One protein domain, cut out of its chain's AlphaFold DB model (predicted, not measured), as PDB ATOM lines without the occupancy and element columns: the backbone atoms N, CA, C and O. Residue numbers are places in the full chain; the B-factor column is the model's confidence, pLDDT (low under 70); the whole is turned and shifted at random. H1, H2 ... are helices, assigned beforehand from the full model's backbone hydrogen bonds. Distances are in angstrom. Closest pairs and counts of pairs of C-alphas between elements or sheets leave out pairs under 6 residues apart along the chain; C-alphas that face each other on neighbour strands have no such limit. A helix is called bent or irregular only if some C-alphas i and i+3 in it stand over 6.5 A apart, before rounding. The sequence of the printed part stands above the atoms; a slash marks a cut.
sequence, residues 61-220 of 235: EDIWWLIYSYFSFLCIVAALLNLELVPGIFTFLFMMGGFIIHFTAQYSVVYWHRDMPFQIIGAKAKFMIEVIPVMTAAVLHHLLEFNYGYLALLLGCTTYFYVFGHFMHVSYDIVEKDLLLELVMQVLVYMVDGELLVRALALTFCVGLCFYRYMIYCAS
ATOM      1  N   GLU A  61     -33.720 -58.788  50.352       69.75
ATOM      2  CA  GLU A  61     -34.750 -57.739  50.397       69.75
ATOM      3  C   GLU A  61     -34.805 -56.854  49.135       69.75
ATOM      4  O   GLU A  61     -35.868 -56.338  48.799       69.75
ATOM      5  N   ASP A  62     -33.714 -56.756  48.371       79.25
ATOM      6  CA  ASP A  62     -33.630 -55.935  47.155       79.25
ATOM      7  C   ASP A  62     -34.019 -56.690  45.876       79.25
ATOM      8  O   ASP A  62     -34.089 -56.102  44.792       79.25
ATOM      9  N   ILE A  63     -34.284 -57.999  45.968       83.25
ATOM     10  CA  ILE A  63     -34.551 -58.834  44.790       83.25
ATOM     11  C   ILE A  63     -35.795 -58.369  44.027       83.25
ATOM     12  O   ILE A  63     -35.800 -58.357  42.796       83.25
ATOM     13  N   TRP A  64     -36.826 -57.921  44.746       84.19
ATOM     14  CA  TRP A  64     -38.055 -57.407  44.148       84.19
ATOM     15  C   TRP A  64     -37.807 -56.104  43.392       84.19
ATOM     16  O   TRP A  64     -38.276 -55.952  42.268       84.19
ATOM     17  N   TRP A  65     -36.976 -55.211  43.930       87.25
ATOM     18  CA  TRP A  65     -36.579 -53.973  43.256       87.25
ATOM     19  C   TRP A  65     -35.799 -54.225  41.963       87.25
ATOM     20  O   TRP A  65     -36.003 -53.521  40.970       87.25
ATOM     21  N   LEU A  66     -34.970 -55.272  41.923       85.12
ATOM     22  CA  LEU A  66     -34.329 -55.708  40.680       85.12
ATOM     23  C   LEU A  66     -35.352 -56.220  39.661       85.12
ATOM     24  O   LEU A  66     -35.283 -55.840  38.491       85.12
ATOM     25  N   ILE A  67     -36.327 -57.025  40.092       88.69
ATOM     26  CA  ILE A  67     -37.418 -57.505  39.229       88.69
ATOM     27  C   ILE A  67     -38.218 -56.323  38.660       88.69
ATOM     28  O   ILE A  67     -38.457 -56.278  37.452       88.69
ATOM     29  N   TYR A  68     -38.563 -55.327  39.481       90.12
ATOM     30  CA  TYR A  68     -39.247 -54.113  39.023       90.12
ATOM     31  C   TYR A  68     -38.423 -53.319  38.010       90.12
ATOM     32  O   TYR A  68     -38.967 -52.781  37.048       90.12
ATOM     33  N   SER A  69     -37.102 -53.291  38.156       88.75
ATOM     34  CA  SER A  69     -36.240 -52.662  37.158       88.75
ATOM     35  C   SER A  69     -36.305 -53.373  35.801       88.75
ATOM     36  O   SER A  69     -36.390 -52.710  34.766       88.75
ATOM     37  N   TYR A  70     -36.336 -54.709  35.784       88.75
ATOM     38  CA  TYR A  70     -36.547 -55.468  34.548       88.75
ATOM     39  C   TYR A  70     -37.937 -55.230  33.959       88.75
ATOM     40  O   TYR A  70     -38.062 -55.039  32.750       88.75
ATOM     41  N   PHE A  71     -38.971 -55.184  34.801       91.00
ATOM     42  CA  PHE A  71     -40.323 -54.819  34.382       91.00
ATOM     43  C   PHE A  71     -40.345 -53.437  33.713       91.00
ATOM     44  O   PHE A  71     -40.864 -53.303  32.607       91.00
ATOM     45  N   SER A  72     -39.697 -52.436  34.318       91.75
ATOM     46  CA  SER A  72     -39.562 -51.091  33.750       91.75
ATOM     47  C   SER A  72     -38.938 -51.116  32.352       91.75
ATOM     48  O   SER A  72     -39.478 -50.519  31.416       91.75
ATOM     49  N   PHE A  73     -37.834 -51.852  32.188       89.62
ATOM     50  CA  PHE A  73     -37.172 -52.004  30.896       89.62
ATOM     51  C   PHE A  73     -38.103 -52.633  29.852       89.62
ATOM     52  O   PHE A  73     -38.247 -52.095  28.755       89.62
ATOM     53  N   LEU A  74     -38.788 -53.726  30.201       90.56
ATOM     54  CA  LEU A  74     -39.736 -54.397  29.306       90.56
ATOM     55  C   LEU A  74     -40.906 -53.488  28.907       90.56
ATOM     56  O   LEU A  74     -41.314 -53.495  27.747       90.56
ATOM     57  N   CYS A  75     -41.412 -52.669  29.827       92.56
ATOM     58  CA  CYS A  75     -42.450 -51.681  29.548       92.56
ATOM     59  C   CYS A  75     -41.988 -50.618  28.536       92.56
ATOM     60  O   CYS A  75     -42.713 -50.315  27.589       92.56
ATOM     61  N   ILE A  76     -40.764 -50.097  28.669       89.19
ATOM     62  CA  ILE A  76     -40.195 -49.142  27.702       89.19
ATOM     63  C   ILE A  76     -40.026 -49.797  26.324       89.19
ATOM     64  O   ILE A  76     -40.357 -49.196  25.303       89.19
ATOM     65  N   VAL A  77     -39.561 -51.045  26.282       86.81
ATOM     66  CA  VAL A  77     -39.462 -51.822  25.038       86.81
ATOM     67  C   VAL A  77     -40.832 -51.996  24.384       86.81
ATOM     68  O   VAL A  77     -40.988 -51.722  23.192       86.81
ATOM     69  N   ALA A  78     -41.840 -52.403  25.157       89.25
ATOM     70  CA  ALA A  78     -43.203 -52.559  24.669       89.25
ATOM     71  C   ALA A  78     -43.760 -51.237  24.124       89.25
ATOM     72  O   ALA A  78     -44.408 -51.238  23.078       89.25
ATOM     73  N   ALA A  79     -43.462 -50.108  24.771       90.62
ATOM     74  CA  ALA A  79     -43.856 -48.790  24.290       90.62
ATOM     75  C   ALA A  79     -43.273 -48.472  22.909       90.62
ATOM     76  O   ALA A  79     -44.005 -48.057  22.014       90.62
ATOM     77  N   LEU A  80     -41.977 -48.713  22.706       85.12
ATOM     78  CA  LEU A  80     -41.311 -48.451  21.427       85.12
ATOM     79  C   LEU A  80     -41.862 -49.310  20.290       85.12
ATOM     80  O   LEU A  80     -41.982 -48.825  19.167       85.12
ATOM     81  N   LEU A  81     -42.206 -50.566  20.586       84.75
ATOM     82  CA  LEU A  81     -42.818 -51.474  19.619       84.75
ATOM     83  C   LEU A  81     -44.243 -51.041  19.249       84.75
ATOM     84  O   LEU A  81     -44.597 -51.097  18.078       84.75
ATOM     85  N   ASN A  82     -45.044 -50.588  20.220       85.44
ATOM     86  CA  ASN A  82     -46.444 -50.197  19.994       85.44
ATOM     87  C   ASN A  82     -46.609 -48.800  19.377       85.44
ATOM     88  O   ASN A  82     -47.615 -48.534  18.730       85.44
ATOM     89  N   LEU A  83     -45.652 -47.897  19.591       83.38
ATOM     90  CA  LEU A  83     -45.712 -46.527  19.072       83.38
ATOM     91  C   LEU A  83     -45.071 -46.377  17.684       83.38
ATOM     92  O   LEU A  83     -45.003 -45.258  17.184       83.38
ATOM     93  N   GLU A  84     -44.562 -47.467  17.092       74.06
ATOM     94  CA  GLU A  84     -43.884 -47.492  15.781       74.06
ATOM     95  C   GLU A  84     -42.837 -46.370  15.598       74.06
ATOM     96  O   GLU A  84     -42.577 -45.892  14.494       74.06
ATOM     97  N   LEU A  85     -42.202 -45.941  16.695       66.81
ATOM     98  CA  LEU A  85     -41.352 -44.744  16.741       66.81
ATOM     99  C   LEU A  85     -40.121 -44.831  15.825       66.81
ATOM    100  O   LEU A  85     -39.510 -43.804  15.521       66.81
ATOM    101  N   VAL A  86     -39.703 -46.042  15.430       64.88
ATOM    102  CA  VAL A  86     -38.458 -46.265  14.689       64.88
ATOM    103  C   VAL A  86     -38.547 -47.500  13.773       64.88
ATOM    104  O   VAL A  86     -39.130 -48.512  14.166       64.88
ATOM    105  N   PRO A  87     -37.936 -47.473  12.567       74.00
ATOM    106  CA  PRO A  87     -37.808 -48.657  11.720       74.00
ATOM    107  C   PRO A  87     -37.100 -49.819  12.438       74.00
ATOM    108  O   PRO A  87     -36.170 -49.596  13.212       74.00
ATOM    109  N   GLY A  88     -37.463 -51.067  12.116       71.25
ATOM    110  CA  GLY A  88     -37.070 -52.262  12.884       71.25
ATOM    111  C   GLY A  88     -35.571 -52.429  13.187       71.25
ATOM    112  O   GLY A  88     -35.219 -52.894  14.271       71.25
ATOM    113  N   ILE A  89     -34.670 -51.992  12.297       72.56
ATOM    114  CA  ILE A  89     -33.219 -52.053  12.551       72.56
ATOM    115  C   ILE A  89     -32.768 -51.062  13.634       72.56
ATOM    116  O   ILE A  89     -31.900 -51.371  14.447       72.56
ATOM    117  N   PHE A  90     -33.391 -49.887  13.689       70.38
ATOM    118  CA  PHE A  90     -33.132 -48.894  14.722       70.38
ATOM    119  C   PHE A  90     -33.768 -49.298  16.047       70.38
ATOM    120  O   PHE A  90     -33.158 -49.070  17.084       70.38
ATOM    121  N   THR A  91     -34.926 -49.962  16.026       72.12
ATOM    122  CA  THR A  91     -35.531 -50.547  17.231       72.12
ATOM    123  C   THR A  91     -34.613 -51.599  17.846       72.12
ATOM    124  O   THR A  91     -34.378 -51.571  19.049       72.12
ATOM    125  N   PHE A  92     -34.006 -52.469  17.032       74.12
ATOM    126  CA  PHE A  92     -33.025 -53.447  17.510       74.12
ATOM    127  C   PHE A  92     -31.764 -52.790  18.098       74.12
ATOM    128  O   PHE A  92     -31.319 -53.154  19.186       74.12
ATOM    129  N   LEU A  93     -31.198 -51.785  17.424       77.44
ATOM    130  CA  LEU A  93     -30.034 -51.053  17.941       77.44
ATOM    131  C   LEU A  93     -30.363 -50.276  19.224       77.44
ATOM    132  O   LEU A  93     -29.555 -50.253  20.152       77.44
ATOM    133  N   PHE A  94     -31.553 -49.680  19.298       75.25
ATOM    134  CA  PHE A  94     -32.042 -48.984  20.484       75.25
ATOM    135  C   PHE A  94     -32.268 -49.952  21.647       75.25
ATOM    136  O   PHE A  94     -31.898 -49.638  22.771       75.25
ATOM    137  N   MET A  95     -32.798 -51.149  21.384       79.06
ATOM    138  CA  MET A  95     -32.943 -52.221  22.372       79.06
ATOM    139  C   MET A  95     -31.595 -52.636  22.954       79.06
ATOM    140  O   MET A  95     -31.433 -52.653  24.168       79.06
ATOM    141  N   MET A  96     -30.613 -52.931  22.098       80.25
ATOM    142  CA  MET A  96     -29.283 -53.358  22.540       80.25
ATOM    143  C   MET A  96     -28.551 -52.244  23.295       80.25
ATOM    144  O   MET A  96     -27.999 -52.478  24.368       80.25
ATOM    145  N   GLY A  97     -28.579 -51.016  22.770       81.44
ATOM    146  CA  GLY A  97     -27.992 -49.856  23.441       81.44
ATOM    147  C   GLY A  97     -28.688 -49.540  24.766       81.44
ATOM    148  O   GLY A  97     -28.025 -49.334  25.779       81.44
ATOM    149  N   GLY A  98     -30.020 -49.566  24.780       80.69
ATOM    150  CA  GLY A  98     -30.846 -49.359  25.964       80.69
ATOM    151  C   GLY A  98     -30.622 -50.432  27.024       80.69
ATOM    152  O   GLY A  98     -30.534 -50.101  28.199       80.69
ATOM    153  N   PHE A  99     -30.443 -51.690  26.619       82.44
ATOM    154  CA  PHE A  99     -30.100 -52.792  27.514       82.44
ATOM    155  C   PHE A  99     -28.747 -52.555  28.189       82.44
ATOM    156  O   PHE A  99     -28.647 -52.634  29.410       82.44
ATOM    157  N   ILE A 100     -27.720 -52.177  27.418       82.12
ATOM    158  CA  ILE A 100     -26.397 -51.847  27.970       82.12
ATOM    159  C   ILE A 100     -26.503 -50.671  28.947       82.12
ATOM    160  O   ILE A 100     -25.971 -50.742  30.052       82.12
ATOM    161  N   ILE A 101     -27.214 -49.603  28.578       81.69
ATOM    162  CA  ILE A 101     -27.408 -48.433  29.448       81.69
ATOM    163  C   ILE A 101     -28.154 -48.824  30.728       81.69
ATOM    164  O   ILE A 101     -27.735 -48.418  31.809       81.69
ATOM    165  N   HIS A 102     -29.219 -49.622  30.620       84.19
ATOM    166  CA  HIS A 102     -30.020 -50.086  31.750       84.19
ATOM    167  C   HIS A 102     -29.178 -50.902  32.730       84.19
ATOM    168  O   HIS A 102     -29.142 -50.577  33.912       84.19
ATOM    169  N   PHE A 103     -28.438 -51.899  32.238       81.50
ATOM    170  CA  PHE A 103     -27.572 -52.727  33.078       81.50
ATOM    171  C   PHE A 103     -26.451 -51.922  33.723       81.50
ATOM    172  O   PHE A 103     -26.161 -52.107  34.902       81.50
ATOM    173  N   THR A 104     -25.841 -50.990  32.991       78.44
ATOM    174  CA  THR A 104     -24.815 -50.124  33.571       78.44
ATOM    175  C   THR A 104     -25.387 -49.206  34.646       78.44
ATOM    176  O   THR A 104     -24.764 -49.023  35.694       78.44
ATOM    177  N   ALA A 105     -26.566 -48.627  34.408       79.25
ATOM    178  CA  ALA A 105     -27.249 -47.788  35.381       79.25
ATOM    179  C   ALA A 105     -27.622 -48.599  36.627       79.25
ATOM    180  O   ALA A 105     -27.274 -48.183  37.727       79.25
ATOM    181  N   GLN A 106     -28.224 -49.780  36.456       79.69
ATOM    182  CA  GLN A 106     -28.532 -50.708  37.544       79.69
ATOM    183  C   GLN A 106     -27.285 -51.075  38.344       79.69
ATOM    184  O   GLN A 106     -27.285 -50.933  39.559       79.69
ATOM    185  N   TYR A 107     -26.210 -51.504  37.680       78.44
ATOM    186  CA  TYR A 107     -24.982 -51.914  38.360       78.44
ATOM    187  C   TYR A 107     -24.371 -50.764  39.159       78.44
ATOM    188  O   TYR A 107     -23.984 -50.936  40.313       78.44
ATOM    189  N   SER A 108     -24.337 -49.570  38.565       75.56
ATOM    190  CA  SER A 108     -23.850 -48.370  39.244       75.56
ATOM    191  C   SER A 108     -24.699 -48.072  40.479       75.56
ATOM    192  O   SER A 108     -24.170 -47.858  41.561       75.56
ATOM    193  N   VAL A 109     -26.018 -48.099  40.338       77.56
ATOM    194  CA  VAL A 109     -26.974 -47.766  41.396       77.56
ATOM    195  C   VAL A 109     -26.961 -48.799  42.534       77.56
ATOM    196  O   VAL A 109     -26.921 -48.406  43.695       77.56
ATOM    197  N   VAL A 110     -26.875 -50.097  42.226       77.50
ATOM    198  CA  VAL A 110     -26.699 -51.181  43.215       77.50
ATOM    199  C   VAL A 110     -25.359 -51.068  43.938       77.50
ATOM    200  O   VAL A 110     -25.268 -51.351  45.129       77.50
ATOM    201  N   TYR A 111     -24.306 -50.628  43.252       73.75
ATOM    202  CA  TYR A 111     -23.046 -50.338  43.921       73.75
ATOM    203  C   TYR A 111     -23.199 -49.181  44.920       73.75
ATOM    204  O   TYR A 111     -22.840 -49.322  46.088       73.75
ATOM    205  N   TRP A 112     -23.779 -48.057  44.482       70.62
ATOM    206  CA  TRP A 112     -23.979 -46.870  45.323       70.62
ATOM    207  C   TRP A 112     -24.918 -47.122  46.503       70.62
ATOM    208  O   TRP A 112     -24.739 -46.508  47.555       70.62
ATOM    209  N   HIS A 113     -25.854 -48.059  46.363       77.12
ATOM    210  CA  HIS A 113     -26.770 -48.492  47.414       77.12
ATOM    211  C   HIS A 113     -26.053 -48.872  48.718       77.12
ATOM    212  O   HIS A 113     -26.530 -48.574  49.806       77.12
ATOM    213  N   ARG A 114     -24.856 -49.461  48.641       70.81
ATOM    214  CA  ARG A 114     -24.085 -49.847  49.838       70.81
ATOM    215  C   ARG A 114     -23.479 -48.665  50.588       70.81
ATOM    216  O   ARG A 114     -23.223 -48.753  51.787       70.81
ATOM    217  N   ASP A 115     -23.190 -47.591  49.865       73.12
ATOM    218  CA  ASP A 115     -22.317 -46.513  50.319       73.12
ATOM    219  C   ASP A 115     -23.048 -45.218  50.670       73.12
ATOM    220  O   ASP A 115     -22.435 -44.331  51.274       73.12
ATOM    221  N   MET A 116     -24.313 -45.097  50.261       74.88
ATOM    222  CA  MET A 116     -25.124 -43.895  50.426       74.88
ATOM    223  C   MET A 116     -26.006 -43.978  51.681       74.88
ATOM    224  O   MET A 116     -26.612 -45.016  51.939       74.88
ATOM    225  N   PRO A 117     -26.149 -42.886  52.454       80.19
ATOM    226  CA  PRO A 117     -27.101 -42.832  53.559       80.19
ATOM    227  C   PRO A 117     -28.544 -42.846  53.070       80.19
ATOM    228  O   PRO A 117     -28.885 -42.153  52.115       80.19
ATOM    229  N   PHE A 118     -29.389 -43.546  53.826       84.94
ATOM    230  CA  PHE A 118     -30.842 -43.443  53.763       84.94
ATOM    231  C   PHE A 118     -31.328 -42.016  54.030       84.94
ATOM    232  O   PHE A 118     -30.921 -41.356  54.988       84.94
ATOM    233  N   GLN A 119     -32.216 -41.555  53.160       86.19
ATOM    234  CA  GLN A 119     -32.882 -40.266  53.203       86.19
ATOM    235  C   GLN A 119     -34.377 -40.479  52.984       86.19
ATOM    236  O   GLN A 119     -34.803 -41.368  52.245       86.19
ATOM    237  N   ILE A 120     -35.171 -39.648  53.647       88.44
ATOM    238  CA  ILE A 120     -36.617 -39.583  53.458       88.44
ATOM    239  C   ILE A 120     -36.932 -38.473  52.460       88.44
ATOM    240  O   ILE A 120     -36.387 -37.371  52.559       88.44
ATOM    241  N   ILE A 121     -37.830 -38.745  51.515       91.12
ATOM    242  CA  ILE A 121     -38.260 -37.738  50.540       91.12
ATOM    243  C   ILE A 121     -39.353 -36.831  51.131       91.12
ATOM    244  O   ILE A 121     -39.498 -35.668  50.744       91.12
ATOM    245  N   GLY A 122     -40.094 -37.351  52.114       90.12
ATOM    246  CA  GLY A 122     -41.110 -36.631  52.867       90.12
ATOM    247  C   GLY A 122     -42.490 -36.658  52.208       90.12
ATOM    248  O   GLY A 122     -42.636 -36.826  50.996       90.12
ATOM    249  N   ALA A 123     -43.522 -36.409  53.021       92.31
ATOM    250  CA  ALA A 123     -44.933 -36.514  52.631       92.31
ATOM    251  C   ALA A 123     -45.275 -35.776  51.327       92.31
ATOM    252  O   ALA A 123     -45.958 -36.309  50.459       92.31
ATOM    253  N   LYS A 124     -44.789 -34.537  51.177       92.38
ATOM    254  CA  LYS A 124     -45.100 -33.689  50.018       92.38
ATOM    255  C   LYS A 124     -44.561 -34.282  48.719       92.38
ATOM    256  O   LYS A 124     -45.275 -34.310  47.724       92.38
ATOM    257  N   ALA A 125     -43.305 -34.716  48.719       91.19
ATOM    258  CA  ALA A 125     -42.694 -35.290  47.531       91.19
ATOM    259  C   ALA A 125     -43.284 -36.674  47.233       91.19
ATOM    260  O   ALA A 125     -43.608 -36.940  46.079       91.19
ATOM    261  N   LYS A 126     -43.538 -37.485  48.271       91.75
ATOM    262  CA  LYS A 126     -44.248 -38.765  48.156       91.75
ATOM    263  C   LYS A 126     -45.641 -38.606  47.530       91.75
ATOM    264  O   LYS A 126     -46.010 -39.347  46.634       91.75
ATOM    265  N   PHE A 127     -46.388 -37.575  47.916       93.44
ATOM    266  CA  PHE A 127     -47.674 -37.266  47.289       93.44
ATOM    267  C   PHE A 127     -47.531 -36.876  45.809       93.44
ATOM    268  O   PHE A 127     -48.321 -37.308  44.974       93.44
ATOM    269  N   MET A 128     -46.515 -36.081  45.449       94.38
ATOM    270  CA  MET A 128     -46.303 -35.671  44.055       94.38
ATOM    271  C   MET A 128     -45.967 -36.846  43.136       94.38
ATOM    272  O   MET A 128     -46.492 -36.903  42.027       94.38
ATOM    273  N   ILE A 129     -45.120 -37.776  43.579       93.06
ATOM    274  CA  ILE A 129     -44.748 -38.951  42.772       93.06
ATOM    275  C   ILE A 129     -45.907 -39.937  42.579       93.06
ATOM    276  O   ILE A 129     -45.823 -40.769  41.685       93.06
ATOM    277  N   GLU A 130     -46.960 -39.847  43.396       94.00
ATOM    278  CA  GLU A 130     -48.187 -40.639  43.246       94.00
ATOM    279  C   GLU A 130     -49.210 -39.908  42.361       94.00
ATOM    280  O   GLU A 130     -49.816 -40.464  41.452       94.00
ATOM    281  N   VAL A 131     -49.396 -38.602  42.563       95.81
ATOM    282  CA  VAL A 131     -50.402 -37.845  41.801       95.81
ATOM    283  C   VAL A 131     -49.963 -37.572  40.366       95.81
ATOM    284  O   VAL A 131     -50.791 -37.633  39.460       95.81
ATOM    285  N   ILE A 132     -48.690 -37.245  40.124       96.25
ATOM    286  CA  ILE A 132     -48.229 -36.860  38.782       96.25
ATOM    287  C   ILE A 132     -48.458 -37.985  37.764       96.25
ATOM    288  O   ILE A 132     -49.045 -37.693  36.716       96.25
ATOM    289  N   PRO A 133     -48.056 -39.246  38.010       96.06
ATOM    290  CA  PRO A 133     -48.267 -40.294  37.023       96.06
ATOM    291  C   PRO A 133     -49.749 -40.643  36.852       96.06
ATOM    292  O   PRO A 133     -50.184 -40.828  35.720       96.06
ATOM    293  N   VAL A 134     -50.551 -40.634  37.923       96.88
ATOM    294  CA  VAL A 134     -52.016 -40.791  37.849       96.88
ATOM    295  C   VAL A 134     -52.663 -39.712  36.973       96.88
ATOM    296  O   VAL A 134     -53.446 -40.016  36.072       96.88
ATOM    297  N   MET A 135     -52.308 -38.441  37.179       95.75
ATOM    298  CA  MET A 135     -52.794 -37.341  36.341       95.75
ATOM    299  C   MET A 135     -52.300 -37.481  34.900       95.75
ATOM    300  O   MET A 135     -53.051 -37.229  33.962       95.75
ATOM    301  N   THR A 136     -51.057 -37.924  34.715       96.12
ATOM    302  CA  THR A 136     -50.493 -38.191  33.388       96.12
ATOM    303  C   THR A 136     -51.261 -39.306  32.682       96.12
ATOM    304  O   THR A 136     -51.591 -39.146  31.513       96.12
ATOM    305  N   ALA A 137     -51.629 -40.387  33.378       95.50
ATOM    306  CA  ALA A 137     -52.458 -41.465  32.839       95.50
ATOM    307  C   ALA A 137     -53.807 -40.936  32.333       95.50
ATOM    308  O   ALA A 137     -54.185 -41.206  31.194       95.50
ATOM    309  N   ALA A 138     -54.492 -40.121  33.142       94.25
ATOM    310  CA  ALA A 138     -55.762 -39.507  32.756       94.25
ATOM    311  C   ALA A 138     -55.606 -38.599  31.530       94.25
ATOM    312  O   ALA A 138     -56.392 -38.675  30.589       94.25
ATOM    313  N   VAL A 139     -54.579 -37.745  31.527       92.88
ATOM    314  CA  VAL A 139     -54.303 -36.817  30.425       92.88
ATOM    315  C   VAL A 139     -53.971 -37.574  29.142       92.88
ATOM    316  O   VAL A 139     -54.499 -37.222  28.093       92.88
ATOM    317  N   LEU A 140     -53.145 -38.621  29.210       92.50
ATOM    318  CA  LEU A 140     -52.811 -39.443  28.048       92.50
ATOM    319  C   LEU A 140     -54.059 -40.126  27.477       92.50
ATOM    320  O   LEU A 140     -54.243 -40.098  26.269       92.50
ATOM    321  N   HIS A 141     -54.935 -40.675  28.323       90.31
ATOM    322  CA  HIS A 141     -56.192 -41.299  27.883       90.31
ATOM    323  C   HIS A 141     -57.204 -40.302  27.300       90.31
ATOM    324  O   HIS A 141     -58.004 -40.648  26.435       90.31
ATOM    325  N   HIS A 142     -57.208 -39.059  27.789       87.19
ATOM    326  CA  HIS A 142     -58.154 -38.036  27.339       87.19
ATOM    327  C   HIS A 142     -57.689 -37.244  26.116       87.19
ATOM    328  O   HIS A 142     -58.528 -36.841  25.314       87.19
ATOM    329  N   LEU A 143     -56.390 -36.956  26.004       87.38
ATOM    330  CA  LEU A 143     -55.847 -36.102  24.945       87.38
ATOM    331  C   LEU A 143     -55.294 -36.886  23.760       87.38
ATOM    332  O   LEU A 143     -55.241 -36.340  22.658       87.38
ATOM    333  N   LEU A 144     -54.843 -38.118  23.981       84.81
ATOM    334  CA  LEU A 144     -54.314 -38.975  22.930       84.81
ATOM    335  C   LEU A 144     -55.287 -40.116  22.664       84.81
ATOM    336  O   LEU A 144     -56.091 -40.491  23.515       84.81
ATOM    337  N   GLU A 145     -55.197 -40.679  21.465       84.44
ATOM    338  CA  GLU A 145     -55.893 -41.921  21.171       84.44
ATOM    339  C   GLU A 145     -55.393 -43.023  22.106       84.44
ATOM    340  O   GLU A 145     -54.197 -43.117  22.415       84.44
ATOM    341  N   PHE A 146     -56.331 -43.850  22.564       87.12
ATOM    342  CA  PHE A 146     -56.027 -44.966  23.442       87.12
ATOM    343  C   PHE A 146     -54.980 -45.872  22.785       87.12
ATOM    344  O   PHE A 146     -55.207 -46.440  21.716       87.12
ATOM    345  N   ASN A 147     -53.819 -46.001  23.427       90.62
ATOM    346  CA  ASN A 147     -52.697 -46.762  22.897       90.62
ATOM    347  C   ASN A 147     -51.898 -47.391  24.042       90.62
ATOM    348  O   ASN A 147     -51.326 -46.708  24.894       90.62
ATOM    349  N   TYR A 148     -51.793 -48.718  24.012       91.06
ATOM    350  CA  TYR A 148     -51.048 -49.496  25.001       91.06
ATOM    351  C   TYR A 148     -49.575 -49.088  25.127       91.06
ATOM    352  O   TYR A 148     -48.983 -49.267  26.187       91.06
ATOM    353  N   GLY A 149     -48.986 -48.507  24.085       92.56
ATOM    354  CA  GLY A 149     -47.637 -47.965  24.108       92.56
ATOM    355  C   GLY A 149     -47.475 -46.766  25.043       92.56
ATOM    356  O   GLY A 149     -46.462 -46.687  25.734       92.56
ATOM    357  N   TYR A 150     -48.467 -45.874  25.148       92.88
ATOM    358  CA  TYR A 150     -48.418 -44.765  26.112       92.88
ATOM    359  C   TYR A 150     -48.543 -45.260  27.549       92.88
ATOM    360  O   TYR A 150     -47.794 -44.809  28.417       92.88
ATOM    361  N   LEU A 151     -49.431 -46.230  27.789       94.44
ATOM    362  CA  LEU A 151     -49.542 -46.886  29.091       94.44
ATOM    363  C   LEU A 151     -48.234 -47.586  29.464       94.44
ATOM    364  O   LEU A 151     -47.704 -47.365  30.550       94.44
ATOM    365  N   ALA A 152     -47.674 -48.383  28.554       94.75
ATOM    366  CA  ALA A 152     -46.412 -49.074  28.776       94.75
ATOM    367  C   ALA A 152     -45.273 -48.083  29.061       94.75
ATOM    368  O   ALA A 152     -44.499 -48.293  29.991       94.75
ATOM    369  N   LEU A 153     -45.204 -46.961  28.341       93.38
ATOM    370  CA  LEU A 153     -44.195 -45.933  28.590       93.38
ATOM    371  C   LEU A 153     -44.339 -45.328  29.990       93.38
ATOM    372  O   LEU A 153     -43.345 -45.173  30.697       93.38
ATOM    373  N   LEU A 154     -45.569 -45.013  30.402       95.81
ATOM    374  CA  LEU A 154     -45.856 -44.428  31.708       95.81
ATOM    375  C   LEU A 154     -45.511 -45.387  32.857       95.81
ATOM    376  O   LEU A 154     -44.817 -44.985  33.795       95.81
ATOM    377  N   LEU A 155     -45.921 -46.657  32.758       96.50
ATOM    378  CA  LEU A 155     -45.591 -47.692  33.746       96.50
ATOM    379  C   LEU A 155     -44.078 -47.922  33.824       96.50
ATOM    380  O   LEU A 155     -43.514 -48.024  34.917       96.50
ATOM    381  N   GLY A 156     -43.412 -47.945  32.665       94.44
ATOM    382  CA  GLY A 156     -41.964 -48.072  32.557       94.44
ATOM    383  C   GLY A 156     -41.240 -46.937  33.272       94.44
ATOM    384  O   GLY A 156     -40.436 -47.193  34.170       94.44
ATOM    385  N   CYS A 157     -41.568 -45.689  32.935       93.06
ATOM    386  CA  CYS A 157     -40.984 -44.494  33.544       93.06
ATOM    387  C   CYS A 157     -41.231 -44.425  35.054       93.06
ATOM    388  O   CYS A 157     -40.283 -44.212  35.809       93.06
ATOM    389  N   THR A 158     -42.473 -44.643  35.505       94.94
ATOM    390  CA  THR A 158     -42.818 -44.638  36.935       94.94
ATOM    391  C   THR A 158     -41.958 -45.643  37.687       94.94
ATOM    392  O   THR A 158     -41.252 -45.278  38.625       94.94
ATOM    393  N   THR A 159     -41.952 -46.896  37.230       94.38
ATOM    394  CA  THR A 159     -41.186 -47.956  37.887       94.38
ATOM    395  C   THR A 159     -39.694 -47.619  37.928       94.38
ATOM    396  O   THR A 159     -39.041 -47.836  38.946       94.38
ATOM    397  N   TYR A 160     -39.159 -47.019  36.859       90.69
ATOM    398  CA  TYR A 160     -37.754 -46.622  36.793       90.69
ATOM    399  C   TYR A 160     -37.381 -45.594  37.869       90.69
ATOM    400  O   TYR A 160     -36.365 -45.748  38.546       90.69
ATOM    401  N   PHE A 161     -38.212 -44.565  38.063       89.88
ATOM    402  CA  PHE A 161     -37.978 -43.546  39.089       89.88
ATOM    403  C   PHE A 161     -38.034 -44.122  40.505       89.88
ATOM    404  O   PHE A 161     -37.190 -43.775  41.328       89.88
ATOM    405  N   TYR A 162     -38.978 -45.025  40.773       91.12
ATOM    406  CA  TYR A 162     -39.100 -45.692  42.070       91.12
ATOM    407  C   TYR A 162     -37.882 -46.570  42.381       91.12
ATOM    408  O   TYR A 162     -37.295 -46.446  43.454       91.12
ATOM    409  N   VAL A 163     -37.448 -47.402  41.427       89.50
ATOM    410  CA  VAL A 163     -36.245 -48.242  41.565       89.50
ATOM    411  C   VAL A 163     -35.007 -47.383  41.823       89.50
ATOM    412  O   VAL A 163     -34.211 -47.685  42.711       89.50
ATOM    413  N   PHE A 164     -34.842 -46.297  41.066       86.25
ATOM    414  CA  PHE A 164     -33.698 -45.409  41.235       86.25
ATOM    415  C   PHE A 164     -33.725 -44.710  42.601       86.25
ATOM    416  O   PHE A 164     -32.692 -44.634  43.262       86.25
ATOM    417  N   GLY A 165     -34.893 -44.244  43.050       86.12
ATOM    418  CA  GLY A 165     -35.077 -43.648  44.375       86.12
ATOM    419  C   GLY A 165     -34.738 -44.609  45.517       86.12
ATOM    420  O   GLY A 165     -34.008 -44.216  46.433       86.12
ATOM    421  N   HIS A 166     -35.195 -45.866  45.418       87.38
ATOM    422  CA  HIS A 166     -34.893 -46.939  46.377       87.38
ATOM    423  C   HIS A 166     -33.390 -47.165  46.497       87.38
ATOM    424  O   HIS A 166     -32.808 -46.971  47.563       87.38
ATOM    425  N   PHE A 167     -32.729 -47.509  45.393       83.75
ATOM    426  CA  PHE A 167     -31.320 -47.884  45.449       83.75
ATOM    427  C   PHE A 167     -30.381 -46.701  45.709       83.75
ATOM    428  O   PHE A 167     -29.338 -46.880  46.327       83.75
ATOM    429  N   MET A 168     -30.750 -45.482  45.305       83.19
ATOM    430  CA  MET A 168     -30.008 -44.274  45.687       83.19
ATOM    431  C   MET A 168     -30.252 -43.858  47.139       83.19
ATOM    432  O   MET A 168     -29.669 -42.864  47.575       83.19
ATOM    433  N   HIS A 169     -31.107 -44.578  47.876       80.50
ATOM    434  CA  HIS A 169     -31.458 -44.269  49.256       80.50
ATOM    435  C   HIS A 169     -32.074 -42.871  49.432       80.50
ATOM    436  O   HIS A 169     -32.060 -42.321  50.527       80.50
ATOM    437  N   VAL A 170     -32.642 -42.288  48.371       83.12
ATOM    438  CA  VAL A 170     -33.230 -40.934  48.391       83.12
ATOM    439  C   VAL A 170     -34.675 -40.951  48.893       83.12
ATOM    440  O   VAL A 170     -35.209 -39.925  49.311       83.12
ATOM    441  N   SER A 171     -35.317 -42.116  48.853       82.44
ATOM    442  CA  SER A 171     -36.731 -42.278  49.171       82.44
ATOM    443  C   SER A 171     -36.978 -43.511  50.036       82.44
ATOM    444  O   SER A 171     -37.725 -44.408  49.653       82.44
ATOM    445  N   TYR A 172     -36.327 -43.576  51.198       85.56
ATOM    446  CA  TYR A 172     -36.465 -44.697  52.137       85.56
ATOM    447  C   TYR A 172     -37.899 -44.885  52.654       85.56
ATOM    448  O   TYR A 172     -38.321 -45.981  53.009       85.56
ATOM    449  N   ASP A 173     -38.677 -43.807  52.686       88.38
ATOM    450  CA  ASP A 173     -40.087 -43.803  53.061       88.38
ATOM    451  C   ASP A 173     -41.026 -44.319  51.955       88.38
ATOM    452  O   ASP A 173     -42.248 -44.292  52.131       88.38
ATOM    453  N   ILE A 174     -40.484 -44.794  50.830       88.44
ATOM    454  CA  ILE A 174     -41.214 -45.502  49.777       88.44
ATOM    455  C   ILE A 174     -40.953 -46.998  49.908       88.44
ATOM    456  O   ILE A 174     -39.814 -47.452  49.860       88.44
ATOM    457  N   VAL A 175     -42.028 -47.776  50.005       88.94
ATOM    458  CA  VAL A 175     -41.964 -49.241  50.021       88.94
ATOM    459  C   VAL A 175     -42.508 -49.834  48.726       88.94
ATOM    460  O   VAL A 175     -43.241 -49.188  47.984       88.94
ATOM    461  N   GLU A 176     -42.216 -51.110  48.481       88.56
ATOM    462  CA  GLU A 176     -42.716 -51.856  47.317       88.56
ATOM    463  C   GLU A 176     -44.237 -51.721  47.117       88.56
ATOM    464  O   GLU A 176     -44.718 -51.547  45.999       88.56
ATOM    465  N   LYS A 177     -45.006 -51.757  48.211       90.94
ATOM    466  CA  LYS A 177     -46.470 -51.624  48.157       90.94
ATOM    467  C   LYS A 177     -46.918 -50.276  47.592       90.94
ATOM    468  O   LYS A 177     -47.979 -50.217  46.977       90.94
ATOM    469  N   ASP A 178     -46.128 -49.223  47.793       92.44
ATOM    470  CA  ASP A 178     -46.418 -47.892  47.265       92.44
ATOM    471  C   ASP A 178     -46.279 -47.889  45.740       92.44
ATOM    472  O   ASP A 178     -47.176 -47.411  45.052       92.44
ATOM    473  N   LEU A 179     -45.214 -48.510  45.215       94.19
ATOM    474  CA  LEU A 179     -45.028 -48.704  43.776       94.19
ATOM    475  C   LEU A 179     -46.167 -49.537  43.178       94.19
ATOM    476  O   LEU A 179     -46.755 -49.138  42.177       94.19
ATOM    477  N   LEU A 180     -46.500 -50.683  43.777       94.50
ATOM    478  CA  LEU A 180     -47.553 -51.551  43.244       94.50
ATOM    479  C   LEU A 180     -48.903 -50.827  43.188       94.50
ATOM    480  O   LEU A 180     -49.601 -50.895  42.178       94.50
ATOM    481  N   LEU A 181     -49.260 -50.123  44.264       95.88
ATOM    482  CA  LEU A 181     -50.487 -49.337  44.321       95.88
ATOM    483  C   LEU A 181     -50.497 -48.237  43.254       95.88
ATOM    484  O   LEU A 181     -51.505 -48.057  42.578       95.88
ATOM    485  N   GLU A 182     -49.375 -47.547  43.071       95.88
ATOM    486  CA  GLU A 182     -49.215 -46.510  42.056       95.88
ATOM    487  C   GLU A 182     -49.413 -47.057  40.633       95.88
ATOM    488  O   GLU A 182     -50.183 -46.498  39.850       95.88
ATOM    489  N   LEU A 183     -48.819 -48.211  40.313       96.75
ATOM    490  CA  LEU A 183     -49.031 -48.880  39.025       96.75
ATOM    491  C   LEU A 183     -50.502 -49.272  38.825       96.75
ATOM    492  O   LEU A 183     -51.047 -49.079  37.738       96.75
ATOM    493  N   VAL A 184     -51.168 -49.779  39.867       97.12
ATOM    494  CA  VAL A 184     -52.598 -50.124  39.810       97.12
ATOM    495  C   VAL A 184     -53.451 -48.885  39.546       97.12
ATOM    496  O   VAL A 184     -54.347 -48.943  38.705       97.12
ATOM    497  N   MET A 185     -53.177 -47.763  40.216       97.31
ATOM    498  CA  MET A 185     -53.912 -46.514  39.995       97.31
ATOM    499  C   MET A 185     -53.719 -45.986  38.572       97.31
ATOM    500  O   MET A 185     -54.699 -45.597  37.940       97.31
ATOM    501  N   GLN A 186     -52.499 -46.026  38.031       96.31
ATOM    502  CA  GLN A 186     -52.234 -45.635  36.644       96.31
ATOM    503  C   GLN A 186     -52.976 -46.517  35.641       96.31
ATOM    504  O   GLN A 186     -53.628 -45.993  34.740       96.31
ATOM    505  N   VAL A 187     -52.909 -47.844  35.802       95.88
ATOM    506  CA  VAL A 187     -53.627 -48.790  34.934       95.88
ATOM    507  C   VAL A 187     -55.126 -48.549  35.020       95.88
ATOM    508  O   VAL A 187     -55.778 -48.469  33.986       95.88
ATOM    509  N   LEU A 188     -55.674 -48.388  36.226       94.94
ATOM    510  CA  LEU A 188     -57.096 -48.127  36.424       94.94
ATOM    511  C   LEU A 188     -57.513 -46.835  35.721       94.94
ATOM    512  O   LEU A 188     -58.425 -46.851  34.905       94.94
ATOM    513  N   VAL A 189     -56.820 -45.728  35.971       94.50
ATOM    514  CA  VAL A 189     -57.174 -44.429  35.384       94.50
ATOM    515  C   VAL A 189     -57.017 -44.420  33.862       94.50
ATOM    516  O   VAL A 189     -57.835 -43.810  33.177       94.50
ATOM    517  N   TYR A 190     -56.010 -45.111  33.327       93.81
ATOM    518  CA  TYR A 190     -55.788 -45.194  31.884       93.81
ATOM    519  C   TYR A 190     -56.785 -46.122  31.175       93.81
ATOM    520  O   TYR A 190     -57.240 -45.824  30.079       93.81
ATOM    521  N   MET A 191     -57.106 -47.270  31.777       93.38
ATOM    522  CA  MET A 191     -57.897 -48.333  31.142       93.38
ATOM    523  C   MET A 191     -59.398 -48.190  31.379       93.38
ATOM    524  O   MET A 191     -60.175 -48.917  30.758       93.38
ATOM    525  N   VAL A 192     -59.828 -47.295  32.277       90.88
ATOM    526  CA  VAL A 192     -61.252 -47.011  32.484       90.88
ATOM    527  C   VAL A 192     -61.827 -46.428  31.200       90.88
ATOM    528  O   VAL A 192     -61.635 -45.260  30.848       90.88
ATOM    529  N   ASP A 193     -62.562 -47.281  30.503       82.62
ATOM    530  CA  ASP A 193     -63.411 -46.896  29.398       82.62
ATOM    531  C   ASP A 193     -64.842 -46.638  29.887       82.62
ATOM    532  O   ASP A 193     -65.279 -47.153  30.917       82.62
ATOM    533  N   GLY A 194     -65.564 -45.788  29.166       80.25
ATOM    534  CA  GLY A 194     -66.887 -45.313  29.548       80.25
ATOM    535  C   GLY A 194     -67.000 -43.796  29.543       80.25
ATOM    536  O   GLY A 194     -66.074 -43.071  29.165       80.25
ATOM    537  N   GLU A 195     -68.172 -43.319  29.954       85.50
ATOM    538  CA  GLU A 195     -68.512 -41.899  29.958       85.50
ATOM    539  C   GLU A 195     -67.539 -41.068  30.804       85.50
ATOM    540  O   GLU A 195     -66.939 -41.551  31.770       85.50
ATOM    541  N   LEU A 196     -67.439 -39.775  30.480       86.94
ATOM    542  CA  LEU A 196     -66.593 -38.814  31.194       86.94
ATOM    543  C   LEU A 196     -66.815 -38.857  32.715       86.94
ATOM    544  O   LEU A 196     -65.860 -38.717  33.473       86.94
ATOM    545  N   LEU A 197     -68.054 -39.105  33.155       89.38
ATOM    546  CA  LEU A 197     -68.404 -39.261  34.565       89.38
ATOM    547  C   LEU A 197     -67.641 -40.419  35.228       89.38
ATOM    548  O   LEU A 197     -67.068 -40.238  36.298       89.38
ATOM    549  N   VAL A 198     -67.606 -41.596  34.596       90.25
ATOM    550  CA  VAL A 198     -66.945 -42.793  35.143       90.25
ATOM    551  C   VAL A 198     -65.441 -42.554  35.263       90.25
ATOM    552  O   VAL A 198     -64.843 -42.843  36.299       90.25
ATOM    553  N   ARG A 199     -64.846 -41.933  34.239       89.06
ATOM    554  CA  ARG A 199     -63.426 -41.554  34.225       89.06
ATOM    555  C   ARG A 199     -63.104 -40.524  35.314       89.06
ATOM    556  O   ARG A 199     -62.132 -40.684  36.048       89.06
ATOM    557  N   ALA A 200     -63.952 -39.509  35.479       92.31
ATOM    558  CA  ALA A 200     -63.799 -38.499  36.524       92.31
ATOM    559  C   ALA A 200     -63.922 -39.097  37.935       92.31
ATOM    560  O   ALA A 200     -63.160 -38.718  38.825       92.31
ATOM    561  N   LEU A 201     -64.836 -40.050  38.147       94.31
ATOM    562  CA  LEU A 201     -64.983 -40.760  39.420       94.31
ATOM    563  C   LEU A 201     -63.751 -41.614  39.736       94.31
ATOM    564  O   LEU A 201     -63.241 -41.538  40.853       94.31
ATOM    565  N   ALA A 202     -63.241 -42.367  38.757       93.94
ATOM    566  CA  ALA A 202     -62.018 -43.158  38.897       93.94
ATOM    567  C   ALA A 202     -60.813 -42.279  39.271       93.94
ATOM    568  O   ALA A 202     -60.114 -42.560  40.243       93.94
ATOM    569  N   LEU A 203     -60.624 -41.162  38.560       95.44
ATOM    570  CA  LEU A 203     -59.558 -40.207  38.856       95.44
ATOM    571  C   LEU A 203     -59.721 -39.577  40.245       95.44
ATOM    572  O   LEU A 203     -58.758 -39.508  41.006       95.44
ATOM    573  N   THR A 204     -60.935 -39.149  40.598       95.88
ATOM    574  CA  THR A 204     -61.226 -38.545  41.909       95.88
ATOM    575  C   THR A 204     -60.951 -39.533  43.039       95.88
ATOM    576  O   THR A 204     -60.390 -39.148  44.063       95.88
ATOM    577  N   PHE A 205     -61.291 -40.809  42.848       96.69
ATOM    578  CA  PHE A 205     -60.983 -41.868  43.800       96.69
ATOM    579  C   PHE A 205     -59.468 -42.052  43.978       96.69
ATOM    580  O   PHE A 205     -58.993 -42.043  45.113       96.69
ATOM    581  N   CYS A 206     -58.699 -42.143  42.887       97.00
ATOM    582  CA  CYS A 206     -57.238 -42.269  42.953       97.00
ATOM    583  C   CYS A 206     -56.582 -41.054  43.622       97.00
ATOM    584  O   CYS A 206     -55.802 -41.216  44.555       97.00
ATOM    585  N   VAL A 207     -56.950 -39.831  43.228       95.56
ATOM    586  CA  VAL A 207     -56.427 -38.603  43.853       95.56
ATOM    587  C   VAL A 207     -56.828 -38.522  45.329       95.56
ATOM    588  O   VAL A 207     -56.014 -38.130  46.167       95.56
ATOM    589  N   GLY A 208     -58.052 -38.933  45.669       96.81
ATOM    590  CA  GLY A 208     -58.523 -39.040  47.047       96.81
ATOM    591  C   GLY A 208     -57.703 -40.032  47.875       96.81
ATOM    592  O   GLY A 208     -57.370 -39.735  49.021       96.81
ATOM    593  N   LEU A 209     -57.313 -41.169  47.293       96.38
ATOM    594  CA  LEU A 209     -56.433 -42.149  47.930       96.38
ATOM    595  C   LEU A 209     -55.029 -41.576  48.177       96.38
ATOM    596  O   LEU A 209     -54.512 -41.706  49.289       96.38
ATOM    597  N   CYS A 210     -54.434 -40.903  47.186       95.12
ATOM    598  CA  CYS A 210     -53.143 -40.226  47.346       95.12
ATOM    599  C   CYS A 210     -53.219 -39.166  48.456       95.12
ATOM    600  O   CYS A 210     -52.340 -39.081  49.311       95.12
ATOM    601  N   PHE A 211     -54.302 -38.380  48.490       95.56
ATOM    602  CA  PHE A 211     -54.510 -37.362  49.520       95.56
ATOM    603  C   PHE A 211     -54.699 -37.978  50.909       95.56
ATOM    604  O   PHE A 211     -54.119 -37.505  51.884       95.56
ATOM    605  N   TYR A 212     -55.461 -39.067  51.010       96.00
ATOM    606  CA  TYR A 212     -55.608 -39.810  52.254       96.00
ATOM    607  C   TYR A 212     -54.245 -40.281  52.774       96.00
ATOM    608  O   TYR A 212     -53.908 -40.007  53.924       96.00
ATOM    609  N   ARG A 213     -53.423 -40.903  51.917       94.06
ATOM    610  CA  ARG A 213     -52.070 -41.368  52.270       94.06
ATOM    611  C   ARG A 213     -51.135 -40.227  52.661       94.06
ATOM    612  O   ARG A 213     -50.348 -40.396  53.588       94.06
ATOM    613  N   TYR A 214     -51.263 -39.066  52.025       93.69
ATOM    614  CA  TYR A 214     -50.568 -37.849  52.437       93.69
ATOM    615  C   TYR A 214     -50.951 -37.419  53.861       93.69
ATOM    616  O   TYR A 214     -50.071 -37.111  54.661       93.69
ATOM    617  N   MET A 215     -52.243 -37.447  54.203       95.31
ATOM    618  CA  MET A 215     -52.738 -37.039  55.525       95.31
ATOM    619  C   MET A 215     -52.335 -37.997  56.649       95.31
ATOM    620  O   MET A 215     -52.085 -37.550  57.764       95.31
ATOM    621  N   ILE A 216     -52.272 -39.302  56.367       93.12
ATOM    622  CA  ILE A 216     -51.868 -40.322  57.349       93.12
ATOM    623  C   ILE A 216     -50.362 -40.612  57.335       93.12
ATOM    624  O   ILE A 216     -49.908 -41.541  58.001       93.12
ATOM    625  N   TYR A 217     -49.585 -39.857  56.555       91.56
ATOM    626  CA  TYR A 217     -48.152 -40.071  56.438       91.56
ATOM    627  C   TYR A 217     -47.461 -39.907  57.794       91.56
ATOM    628  O   TYR A 217     -47.618 -38.899  58.483       91.56
ATOM    629  N   CYS A 218     -46.624 -40.882  58.130       86.12
ATOM    630  CA  CYS A 218     -45.666 -40.813  59.224       86.12
ATOM    631  C   CYS A 218     -44.291 -41.155  58.654       86.12
ATOM    632  O   CYS A 218     -44.159 -42.129  57.913       86.12
ATOM    633  N   ALA A 219     -43.285 -40.336  58.962       84.19
ATOM    634  CA  ALA A 219     -41.934 -40.556  58.461       84.19
ATOM    635  C   ALA A 219     -41.365 -41.866  59.025       84.19
ATOM    636  O   ALA A 219     -41.440 -42.101  60.231       84.19
ATOM    637  N   SER A 220     -40.794 -42.695  58.151       83.69
ATOM    638  CA  SER A 220     -40.123 -43.931  58.554       83.69
ATOM    639  C   SER A 220     -38.868 -43.635  59.373       83.69
ATOM    640  O   SER A 220     -38.128 -42.692  59.079       83.69
TER     641      SER A 220
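AT A GLANCE: This is residues 61 to 220 of the 235 residues of the protein "uncharacterized protein LOC107802236 isoform X1" of Nicotiana tabacum (UniProt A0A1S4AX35). Six helices run nearly side by side, alternately up and down, in a broad, flat slab with H4 in the middle. H1 and H2 lie toward one edge of the slab and H3, H5 and H6 toward the other, with H2 and H6 farthest out. The 160 printed residues hold the named helices H1 to H6 in chain order and no named strand, and the class is all helix. The whole is compact, with a radius of gyration of the C-alphas of 16.8 A and spans of 48 by 47 by 20 A.

IN THESE COORDINATES: H1, residues 61 to 82, begins with C-alpha 61 at (-34.750, -57.739, 50.397) and is 33.4 A long; it is irregular, with C-alphas 61 and 64 7.1 A apart. H2, residues 88 to 113, is the longest helix at 36.2 A. H3, residues 123 to 143, spans 29.8 A and is neither bent nor irregular, but only just: C-alphas 130 and 133 are 6.2 A apart. H4, residues 148 to 167, begins with C-alpha 148 at (-51.048, -49.496, 25.001) and spans 28.5 A. H5 is residues 176 to 191. H6, residues 196 to 215, spans 28.1 A and ends with C-alpha 215 at (-52.738, -37.039, 55.525).

HOW THE PARTS SIT: The six helices form an up-and-down bundle, each running against the one before it. H4 is the hub, touching four helices. It touches H1 at a shallow tilt of 27 degrees, opposite ways; their closest C-alphas, of Ala 79 and Gly 149, are 3.9 A apart. H1 and H2 form a helical hairpin, with the C-alphas of Val 77 and Met 95 closest at 7.1 A. Residues 109 to 113 of H2 alone touch H4, closest at the C-alphas of His 113 and Phe 167, 5.0 A. H4 and H5 form another hairpin, closest at the C-alphas of Leu 155 and Leu 183, 6.4 A. H3 touches H5, closest at the C-alphas of Val 134 and Gln 186, 5.0 A, and they run the same way at a shallow tilt of 22 degrees. H6 touches H3 at a shallow tilt of 9 degrees, opposite ways, closest at the C-alphas of Ala 123 and Tyr 214, 5.8 A. H4 and H6 are apart. Every O i to N i+4 pair is within hydrogen-bond range in H2, H4, H5 and H6, against 17 of 18 in H1 and 15 of 17 in H3.

THE WHOLE: The two C-alphas farthest apart, of Asp 115 and Glu 195, are 50.7 A apart. The printed part has no cut and no long link; those from H2 to H3 and from H4 to H5 are short, the others tight. The mean pLDDT of the printed part is 87.6; residues 61, 85 and 86 are under 70.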